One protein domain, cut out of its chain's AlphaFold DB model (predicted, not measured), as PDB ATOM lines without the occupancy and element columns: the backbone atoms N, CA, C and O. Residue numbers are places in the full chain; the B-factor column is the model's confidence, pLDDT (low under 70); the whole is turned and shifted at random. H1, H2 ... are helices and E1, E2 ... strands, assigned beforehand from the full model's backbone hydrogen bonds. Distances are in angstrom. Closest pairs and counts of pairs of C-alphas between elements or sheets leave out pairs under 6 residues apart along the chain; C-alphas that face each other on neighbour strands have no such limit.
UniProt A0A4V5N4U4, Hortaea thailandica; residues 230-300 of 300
ATOM      1  N   SER A 230      84.415 -29.114 355.628       35.28
ATOM      2  CA  SER A 230      85.668 -29.607 355.042       35.28
ATOM      3  C   SER A 230      86.009 -28.764 353.811       35.28
ATOM      4  O   SER A 230      85.267 -28.811 352.830       35.28
ATOM      5  N   ILE A 231      87.124 -28.030 353.810       42.72
ATOM      6  CA  ILE A 231      87.546 -27.297 352.597       42.72
ATOM      7  C   ILE A 231      88.027 -28.268 351.498       42.72
ATOM      8  O   ILE A 231      87.938 -27.959 350.312       42.72
ATOM      9  N   ALA A 232      88.446 -29.487 351.858       32.59
ATOM     10  CA  ALA A 232      88.903 -30.498 350.902       32.59
ATOM     11  C   ALA A 232      87.798 -31.174 350.054       32.59
ATOM     12  O   ALA A 232      88.138 -31.880 349.103       32.59
ATOM     13  N   ILE A 233      86.501 -30.981 350.338       32.34
ATOM     14  CA  ILE A 233      85.405 -31.612 349.574       32.34
ATOM     15  C   ILE A 233      84.391 -30.562 349.096       32.34
ATOM     16  O   ILE A 233      83.375 -30.283 349.718       32.34
ATOM     17  N   MET A 234      84.672 -30.099 347.883       33.66
ATOM     18  CA  MET A 234      83.744 -29.988 346.759       33.66
ATOM     19  C   MET A 234      82.955 -28.699 346.429       33.66
ATOM     20  O   MET A 234      82.461 -27.967 347.281       33.66
ATOM     21  N   PRO A 235      82.779 -28.482 345.104       32.84
ATOM     22  CA  PRO A 235      81.817 -27.562 344.505       32.84
ATOM     23  C   PRO A 235      80.382 -27.960 344.735       32.84
ATOM     24  O   PRO A 235      80.059 -29.136 344.620       32.84
ATOM     25  N   HIS A 236      79.513 -26.952 344.743       35.12
ATOM     26  CA  HIS A 236      78.091 -27.107 344.432       35.12
ATOM     27  C   HIS A 236      77.403 -28.158 345.307       35.12
ATOM     28  O   HIS A 236      76.979 -29.205 344.829       35.12
ATOM     29  N   ALA A 237      77.228 -27.838 346.583       33.06
ATOM     30  CA  ALA A 237      76.256 -28.530 347.404       33.06
ATOM     31  C   ALA A 237      75.500 -27.497 348.240       33.06
ATOM     32  O   ALA A 237      76.079 -26.742 349.018       33.06
ATOM     33  N   SER A 238      74.192 -27.443 348.004       36.50
ATOM     34  CA  SER A 238      73.172 -27.310 349.044       36.50
ATOM     35  C   SER A 238      73.721 -27.507 350.459       36.50
ATOM     36  O   SER A 238      74.313 -28.556 350.702       36.50
ATOM     37  N   GLN A 239      73.504 -26.523 351.342       43.03
ATOM     38  CA  GLN A 239      73.492 -26.656 352.810       43.03
ATOM     39  C   GLN A 239      74.151 -27.950 353.318       43.03
ATOM     40  O   GLN A 239      73.475 -28.953 353.534       43.03
ATOM     41  N   VAL A 240      75.475 -27.952 353.481       45.56
ATOM     42  CA  VAL A 240      76.084 -28.965 354.344       45.56
ATOM     43  C   VAL A 240      75.669 -28.583 355.757       45.56
ATOM     44  O   VAL A 240      76.034 -27.512 356.242       45.56
ATOM     45  N   ASP A 241      74.833 -29.417 356.370       52.06
ATOM     46  CA  ASP A 241      74.424 -29.230 357.754       52.06
ATOM     47  C   ASP A 241      75.676 -29.194 358.633       52.06
ATOM     48  O   ASP A 241      76.498 -30.116 358.614       52.06
ATOM     49  N   ALA A 242      75.828 -28.109 359.389       60.38
ATOM     50  CA  ALA A 242      76.899 -27.985 360.362       60.38
ATOM     51  C   ALA A 242      76.893 -29.204 361.292       60.38
ATOM     52  O   ALA A 242      75.843 -29.595 361.805       60.38
ATOM     53  N   ILE A 243      78.065 -29.806 361.517       72.38
ATOM     54  CA  ILE A 243      78.190 -30.946 362.436       72.38
ATOM     55  C   ILE A 243      77.782 -30.538 363.853       72.38
ATOM     56  O   ILE A 243      77.140 -31.319 364.552       72.38
ATOM     57  N   CYS A 244      78.202 -29.345 364.263       77.62
ATOM     58  CA  CYS A 244      78.052 -28.804 365.605       77.62
ATOM     59  C   CYS A 244      78.020 -27.277 365.564       77.62
ATOM     60  O   CYS A 244      78.342 -26.684 364.538       77.62
ATOM     61  N   GLY A 245      77.650 -26.638 366.674       78.44
ATOM     62  CA  GLY A 245      77.763 -25.192 366.893       78.44
ATOM     63  C   GLY A 245      79.123 -24.759 367.464       78.44
ATOM     64  O   GLY A 245      79.910 -25.572 367.949       78.44
ATOM     65  N   SER A 246      79.411 -23.449 367.462       81.19
ATOM     66  CA  SER A 246      80.722 -22.939 367.911       81.19
ATOM     67  C   SER A 246      80.949 -23.217 369.396       81.19
ATOM     68  O   SER A 246      82.068 -23.492 369.810       81.19
ATOM     69  N   SER A 247      79.882 -23.198 370.198       83.69
ATOM     70  CA  SER A 247      79.923 -23.546 371.621       83.69
ATOM     71  C   SER A 247      80.333 -24.998 371.863       83.69
ATOM     72  O   SER A 247      81.103 -25.264 372.781       83.69
ATOM     73  N   GLU A 248      79.858 -25.928 371.035       86.69
ATOM     74  CA  GLU A 248      80.189 -27.350 371.150       86.69
ATOM     75  C   GLU A 248      81.657 -27.592 370.791       86.69
ATOM     76  O   GLU A 248      82.349 -28.316 371.500       86.69
ATOM     77  N   LEU A 249      82.189 -26.908 369.772       88.94
ATOM     78  CA  LEU A 249      83.621 -26.973 369.464       88.94
ATOM     79  C   LEU A 249      84.498 -26.355 370.541       88.94
ATOM     80  O   LEU A 249      85.559 -26.898 370.843       88.94
ATOM     81  N   VAL A 250      84.077 -25.235 371.132       90.44
ATOM     82  CA  VAL A 250      84.788 -24.636 372.269       90.44
ATOM     83  C   VAL A 250      84.875 -25.651 373.411       90.44
ATOM     84  O   VAL A 250      85.947 -25.828 373.982       90.44
ATOM     85  N   GLN A 251      83.789 -26.371 373.705       90.69
ATOM     86  CA  GLN A 251      83.777 -27.410 374.739       90.69
ATOM     87  C   GLN A 251      84.643 -28.621 374.366       90.69
ATOM     88  O   GLN A 251      85.464 -29.067 375.166       90.69
ATOM     89  N   LEU A 252      84.501 -29.134 373.144       92.25
ATOM     90  CA  LEU A 252      85.190 -30.334 372.676       92.25
ATOM     91  C   LEU A 252      86.699 -30.103 372.512       92.25
ATOM     92  O   LEU A 252      87.533 -30.879 372.991       92.25
ATOM     93  N   LEU A 253      87.069 -29.025 371.824       93.44
ATOM     94  CA  LEU A 253      88.433 -28.769 371.372       93.44
ATOM     95  C   LEU A 253      89.173 -27.716 372.199       93.44
ATOM     96  O   LEU A 253      90.401 -27.687 372.163       93.44
ATOM     97  N   GLY A 254      88.467 -26.894 372.978       93.50
ATOM     98  CA  GLY A 254      89.070 -25.760 373.685       93.50
ATOM     99  C   GLY A 254      89.450 -24.605 372.756       93.50
ATOM    100  O   GLY A 254      90.255 -23.753 373.140       93.50
ATOM    101  N   VAL A 255      88.914 -24.587 371.528       93.69
ATOM    102  CA  VAL A 255      89.132 -23.497 370.569       93.69
ATOM    103  C   VAL A 255      88.546 -22.185 371.099       93.69
ATOM    104  O   VAL A 255      87.584 -22.212 371.868       93.69
ATOM    105  N   PRO A 256      89.108 -21.022 370.730       91.75
ATOM    106  CA  PRO A 256      88.536 -19.741 371.131       91.75
ATOM    107  C   PRO A 256      87.120 -19.528 370.554       91.75
ATOM    108  O   PRO A 256      86.791 -20.046 369.486       91.75
ATOM    109  N   PRO A 257      86.242 -18.767 371.223       87.94
ATOM    110  CA  PRO A 257      84.954 -18.411 370.643       87.94
ATOM    111  C   PRO A 257      85.153 -17.489 369.431       87.94
ATOM    112  O   PRO A 257      86.020 -16.617 369.440       87.94
ATOM    113  N   VAL A 258      84.325 -17.671 368.402       83.31
ATOM    114  CA  VAL A 258      84.313 -16.841 367.189       83.31
ATOM    115  C   VAL A 258      83.035 -15.995 367.119       83.31
ATOM    116  O   VAL A 258      82.020 -16.390 367.704       83.31
ATOM    117  N   PRO A 259      83.052 -14.836 366.429       74.38
ATOM    118  CA  PRO A 259      81.856 -14.021 366.223       74.38
ATOM    119  C   PRO A 259      80.715 -14.779 365.529       74.38
ATOM    120  O   PRO A 259      80.906 -15.817 364.897       74.38
ATOM    121  N   ARG A 260      79.495 -14.236 365.606       69.38
ATOM    122  CA  ARG A 260      78.335 -14.802 364.901       69.38
ATOM    123  C   ARG A 260      78.604 -14.840 363.388       69.38
ATOM    124  O   ARG A 260      79.145 -13.883 362.850       69.38
ATOM    125  N   ARG A 261      78.172 -15.917 362.719       69.06
ATOM    126  CA  ARG A 261      78.396 -16.208 361.281       69.06
ATOM    127  C   ARG A 261      79.844 -16.524 360.883       69.06
ATOM    128  O   ARG A 261      80.076 -16.772 359.704       69.06
ATOM    129  N   ILE A 262      80.765 -16.534 361.846       75.25
ATOM    130  CA  ILE A 262      82.121 -17.057 361.695       75.25
ATOM    131  C   ILE A 262      82.126 -18.482 362.252       75.25
ATOM    132  O   ILE A 262      81.503 -18.770 363.281       75.25
ATOM    133  N   GLY A 263      82.817 -19.376 361.565       77.88
ATOM    134  CA  GLY A 263      82.914 -20.786 361.883       77.88
ATOM    135  C   GLY A 263      84.339 -21.300 361.747       77.88
ATOM    136  O   GLY A 263      85.180 -20.760 361.031       77.88
ATOM    137  N   TYR A 264      84.610 -22.391 362.449       82.44
ATOM    138  CA  TYR A 264      85.804 -23.180 362.187       82.44
ATOM    139  C   TYR A 264      85.601 -24.026 360.936       82.44
ATOM    140  O   TYR A 264      84.486 -24.466 360.648       82.44
ATOM    141  N   TYR A 265      86.686 -24.292 360.223       80.44
ATOM    142  CA  TYR A 265      86.727 -25.292 359.164       80.44
ATOM    143  C   TYR A 265      87.921 -26.218 359.381       80.44
ATOM    144  O   TYR A 265      88.878 -25.845 360.057       80.44
ATOM    145  N   ALA A 266      87.863 -27.412 358.799       79.62
ATOM    146  CA  ALA A 266      89.005 -28.317 358.719       79.62
ATOM    147  C   ALA A 266      89.559 -28.310 357.291       79.62
ATOM    148  O   ALA A 266      88.796 -28.384 356.318       79.62
ATOM    149  N   GLU A 267      90.879 -28.201 357.160       75.88
ATOM    150  CA  GLU A 267      91.552 -28.287 355.864       75.88
ATOM    151  C   GLU A 267      91.461 -29.702 355.297       75.88
ATOM    152  O   GLU A 267      91.234 -29.875 354.099       75.88
ATOM    153  N   ASN A 268      91.565 -30.714 356.157       77.50
ATOM    154  CA  ASN A 268      91.559 -32.117 355.784       77.50
ATOM    155  C   ASN A 268      90.271 -32.835 356.212       77.50
ATOM    156  O   ASN A 268      89.756 -32.675 357.319       77.50
ATOM    157  N   VAL A 269      89.799 -33.729 355.337       77.12
ATOM    158  CA  VAL A 269      88.622 -34.592 355.567       77.12
ATOM    159  C   VAL A 269      88.780 -35.418 356.837       77.12
ATOM    160  O   VAL A 269      87.850 -35.540 357.621       77.12
ATOM    161  N   TRP A 270      89.988 -35.922 357.080       84.69
ATOM    162  CA  TRP A 270      90.290 -36.692 358.279       84.69
ATOM    163  C   TRP A 270      89.994 -35.904 359.563       84.69
ATOM    164  O   TRP A 270      89.331 -36.425 360.456       84.69
ATOM    165  N   ALA A 271      90.434 -34.645 359.660       86.19
ATOM    166  CA  ALA A 271      90.208 -33.840 360.859       86.19
ATOM    167  C   ALA A 271      88.715 -33.536 361.047       86.19
ATOM    168  O   ALA A 271      88.200 -33.615 362.163       86.19
ATOM    169  N   TRP A 272      88.012 -33.273 359.943       85.38
ATOM    170  CA  TRP A 272      86.558 -33.128 359.931       85.38
ATOM    171  C   TRP A 272      85.846 -34.385 360.455       85.38
ATOM    172  O   TRP A 272      84.970 -34.285 361.314       85.38
ATOM    173  N   GLU A 273      86.248 -35.574 359.999       83.69
ATOM    174  CA  GLU A 273      85.674 -36.848 360.443       83.69
ATOM    175  C   GLU A 273      85.925 -37.103 361.929       83.69
ATOM    176  O   GLU A 273      84.999 -37.512 362.627       83.69
ATOM    177  N   GLN A 274      87.127 -36.801 362.434       90.25
ATOM    178  CA  GLN A 274      87.428 -36.927 363.864       90.25
ATOM    179  C   GLN A 274      86.503 -36.047 364.711       90.25
ATOM    180  O   GLN A 274      85.957 -36.510 365.712       90.25
ATOM    181  N   VAL A 275      86.280 -34.794 364.299       89.56
ATOM    182  CA  VAL A 275      85.330 -33.893 364.970       89.56
ATOM    183  C   VAL A 275      83.910 -34.441 364.892       89.56
ATOM    184  O   VAL A 275      83.212 -34.464 365.904       89.56
ATOM    185  N   ARG A 276      83.487 -34.930 363.724       87.62
ATOM    186  CA  ARG A 276      82.157 -35.519 363.537       87.62
ATOM    187  C   ARG A 276      81.913 -36.709 364.456       87.62
ATOM    188  O   ARG A 276      80.862 -36.748 365.087       87.62
ATOM    189  N   GLU A 277      82.845 -37.657 364.526       90.25
ATOM    190  CA  GLU A 277      82.742 -38.822 365.414       90.25
ATOM    191  C   GLU A 277      82.666 -38.383 366.881       90.25
ATOM    192  O   GLU A 277      81.806 -38.842 367.628       90.25
ATOM    193  N   ALA A 278      83.506 -37.432 367.290       92.38
ATOM    194  CA  ALA A 278      83.502 -36.947 368.665       92.38
ATOM    195  C   ALA A 278      82.193 -36.239 369.054       92.38
ATOM    196  O   ALA A 278      81.700 -36.438 370.161       92.38
ATOM    197  N   VAL A 279      81.606 -35.452 368.148       88.94
ATOM    198  CA  VAL A 279      80.332 -34.753 368.389       88.94
ATOM    199  C   VAL A 279      79.143 -35.711 368.331       88.94
ATOM    200  O   VAL A 279      78.314 -35.715 369.234       88.94
ATOM    201  N   LYS A 280      79.020 -36.498 367.254       87.75
ATOM    202  CA  LYS A 280      77.813 -37.299 366.990       87.75
ATOM    203  C   LYS A 280      77.778 -38.600 367.779       87.75
ATOM    204  O   LYS A 280      76.699 -39.052 368.147       87.75
ATOM    205  N   GLU A 281      78.937 -39.204 368.014       90.50
ATOM    206  CA  GLU A 281      79.053 -40.514 368.663       90.50
ATOM    207  C   GLU A 281      79.575 -40.397 370.103       90.50
ATOM    208  O   GLU A 281      79.644 -41.396 370.813       90.50
ATOM    209  N   GLY A 282      79.944 -39.190 370.554       90.06
ATOM    210  CA  GLY A 282      80.502 -38.963 371.892       90.06
ATOM    211  C   GLY A 282      81.884 -39.592 372.087       90.06
ATOM    212  O   GLY A 282      82.299 -39.846 373.217       90.06
ATOM    213  N   LYS A 283      82.593 -39.888 370.991       91.50
ATOM    214  CA  LYS A 283      83.896 -40.555 371.022       91.50
ATOM    215  C   LYS A 283      84.972 -39.620 371.577       91.50
ATOM    216  O   LYS A 283      85.216 -38.542 371.035       91.50
ATOM    217  N   GLU A 284      85.659 -40.048 372.634       91.69
ATOM    218  CA  GLU A 284      86.765 -39.276 373.199       91.69
ATOM    219  C   GLU A 284      87.949 -39.221 372.219       91.69
ATOM    220  O   GLU A 284      88.428 -40.244 371.722       91.69
ATOM    221  N   MET A 285      88.444 -38.010 371.942       93.38
ATOM    222  CA  MET A 285      89.639 -37.838 371.121       93.38
ATOM    223  C   MET A 285      90.900 -38.091 371.938       93.38
ATOM    224  O   MET A 285      91.182 -37.391 372.914       93.38
ATOM    225  N   MET A 286      91.736 -39.007 371.451       91.88
ATOM    226  CA  MET A 286      93.081 -39.201 371.987       91.88
ATOM    227  C   MET A 286      93.889 -37.886 371.942       91.88
ATOM    228  O   MET A 286      93.760 -37.130 370.973       91.88
ATOM    229  N   PRO A 287      94.783 -37.610 372.915       92.62
ATOM    230  CA  PRO A 287      95.471 -36.318 373.017       92.62
ATOM    231  C   PRO A 287      96.200 -35.872 371.741       92.62
ATOM    232  O   PRO A 287      96.088 -34.713 371.338       92.62
ATOM    233  N   LEU A 288      96.910 -36.789 371.074       91.12
ATOM    234  CA  LEU A 288      97.615 -36.497 369.820       91.12
ATOM    235  C   LEU A 288      96.674 -36.324 368.623       91.12
ATOM    236  O   LEU A 288      96.984 -35.548 367.724       91.12
ATOM    237  N   VAL A 289      95.525 -37.006 368.617       93.06
ATOM    238  CA  VAL A 289      94.491 -36.811 367.587       93.06
ATOM    239  C   VAL A 289      93.896 -35.417 367.734       93.06
ATOM    240  O   VAL A 289      93.866 -34.665 366.767       93.06
ATOM    241  N   LYS A 290      93.534 -35.024 368.961       95.25
ATOM    242  CA  LYS A 290      93.063 -33.669 369.268       95.25
ATOM    243  C   LYS A 290      94.082 -32.599 368.864       95.25
ATOM    244  O   LYS A 290      93.705 -31.578 368.301       95.25
ATOM    245  N   ALA A 291      95.370 -32.839 369.127       94.81
ATOM    246  CA  ALA A 291      96.450 -31.941 368.722       94.81
ATOM    247  C   ALA A 291      96.526 -31.772 367.197       94.81
ATOM    248  O   ALA A 291      96.550 -30.644 366.713       94.81
ATOM    249  N   ALA A 292      96.492 -32.878 366.451       93.31
ATOM    250  CA  ALA A 292      96.506 -32.860 364.990       93.31
ATOM    251  C   ALA A 292      95.267 -32.179 364.396       93.31
ATOM    252  O   ALA A 292      95.396 -31.398 363.460       93.31
ATOM    253  N   VAL A 293      94.080 -32.424 364.962       92.81
ATOM    254  CA  VAL A 293      92.847 -31.734 364.557       92.81
ATOM    255  C   VAL A 293      92.992 -30.225 364.755       92.81
ATOM    256  O   VAL A 293      92.707 -29.471 363.836       92.81
ATOM    257  N   LEU A 294      93.482 -29.764 365.911       94.94
ATOM    258  CA  LEU A 294      93.666 -28.331 366.187       94.94
ATOM    259  C   LEU A 294      94.676 -27.649 365.248       94.94
ATOM    260  O   LEU A 294      94.502 -26.475 364.911       94.94
ATOM    261  N   GLU A 295      95.735 -28.347 364.835       93.44
ATOM    262  CA  GLU A 295      96.672 -27.832 363.828       93.44
ATOM    263  C   GLU A 295      96.016 -27.673 362.453       93.44
ATOM    264  O   GLU A 295      96.334 -26.719 361.749       93.44
ATOM    265  N   ASP A 296      95.078 -28.560 362.114       88.88
ATOM    266  CA  ASP A 296      94.361 -28.579 360.836       88.88
ATOM    267  C   ASP A 296      93.218 -27.559 360.738       88.88
ATOM    268  O   ASP A 296      92.738 -27.249 359.646       88.88
ATOM    269  N   LEU A 297      92.748 -27.042 361.876       87.94
ATOM    270  CA  LEU A 297      91.649 -26.086 361.878       87.94
ATOM    271  C   LEU A 297      92.065 -24.733 361.294       87.94
ATOM    272  O   LEU A 297      93.125 -24.182 361.604       87.94
ATOM    273  N   GLY A 298      91.155 -24.141 360.536       82.69
ATOM    274  CA  GLY A 298      91.173 -22.733 360.170       82.69
ATOM    275  C   GLY A 298      89.898 -22.027 360.615       82.69
ATOM    276  O   GLY A 298      89.005 -22.628 361.220       82.69
ATOM    277  N   ILE A 299      89.827 -20.727 360.341       77.75
ATOM    278  CA  ILE A 299      88.693 -19.880 360.717       77.75
ATOM    279  C   ILE A 299      88.200 -19.155 359.480       77.75
ATOM    280  O   ILE A 299      88.997 -18.607 358.720       77.75
ATOM    281  N   TYR A 300      86.885 -19.149 359.313       68.00
ATOM    282  CA  TYR A 300      86.183 -18.563 358.188       68.00
ATOM    283  C   TYR A 300      84.943 -17.820 358.658       68.00
ATOM    284  O   TYR A 300      84.386 -18.184 359.700       68.00
TER     285      TYR A 300
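AT A GLANCE: This is residues 230 to 300 of the 300 residues of a protein of Hortaea thailandica (UniProt A0A4V5N4U4). Three short helices, H1, H2 and H3, have their centres at the corners of a triangle, and a small ladder of two short strands, E1 and E2, is set at one side of them, with the inner end of E1 close to H2 and H3. A long stretch without a named element, residues 230 to 245, comes before them, and its residues 234 to 239 stick out from the body. The printed part has 71 residues with three named helices and two named strands, in the order H1, E1, H2, H3, E2; the sheet's order is E1, E2, antiparallel, and the class is mostly helix. The whole is compact, with a radius of gyration of the C-alphas of 11.8 A and spans of 34 by 25 by 22 A.

IN THESE COORDINATES: Start at C-alpha 230 at (85.668, -29.607, 355.042) and go through residues 230 to 245, which hold no named element. Find C-alpha 246 at (80.722, -22.939, 367.911), where H1 begins; it covers residues 246 to 253 and is 10.3 A long. Next comes E1, residues 264 to 266. H2 covers residues 269 to 280 and is the longest helix, at 16.0 A. H3, residues 287 to 296, measures 14.5 A, and E2, residues 297 to 299, follows at once and ends at C-alpha 299 at (88.693, -19.880, 360.717).

HOW THE PARTS SIT: Look first at H2 and H3, which touch at a steep tilt of 57 degrees, opposite ways; the closest C-alphas, of Ala 271 and Val 293, are 5.0 A apart, and H2 touches H3 with residues 271 to 275 alone. H1 and H2 only just touch, with 3 pairs of C-alphas within 8 A, and are about perpendicular at 79 degrees; the closest C-alphas are those of Leu 252 and Val 279, 7.8 A apart, and H2 uses residues 278 to 279 alone. H1 and H3 are close but not clearly touching, with the C-alphas of Leu 253 and Lys 290 closest at 7.1 A. E1 and E2 are antiparallel at 140 degrees; N 265 and O 298 are within hydrogen-bond range at 3.0 A, as are N 298 and O 265 at 2.9 A. The closest C-alphas of E1 and H2, of Ala 266 and Trp 272, are 5.5 A apart. H1 and E2 are apart. In H1, H2 and H3 every O i to N i+4 pair is within hydrogen-bond range.

THE WHOLE: The two C-alphas farthest apart, of His 236 and Pro 287, are 34.7 A apart. The printed part has no cut and ends at residue 300, the chain's last. The links E1 to H2 and H3 to E2 are tight, H1 to E1 and H2 to H3 are short, and no link is long. The mean pLDDT of the printed part is 77.5; look for values under 70 at residues 230 to 242, 260 to 261 and 300.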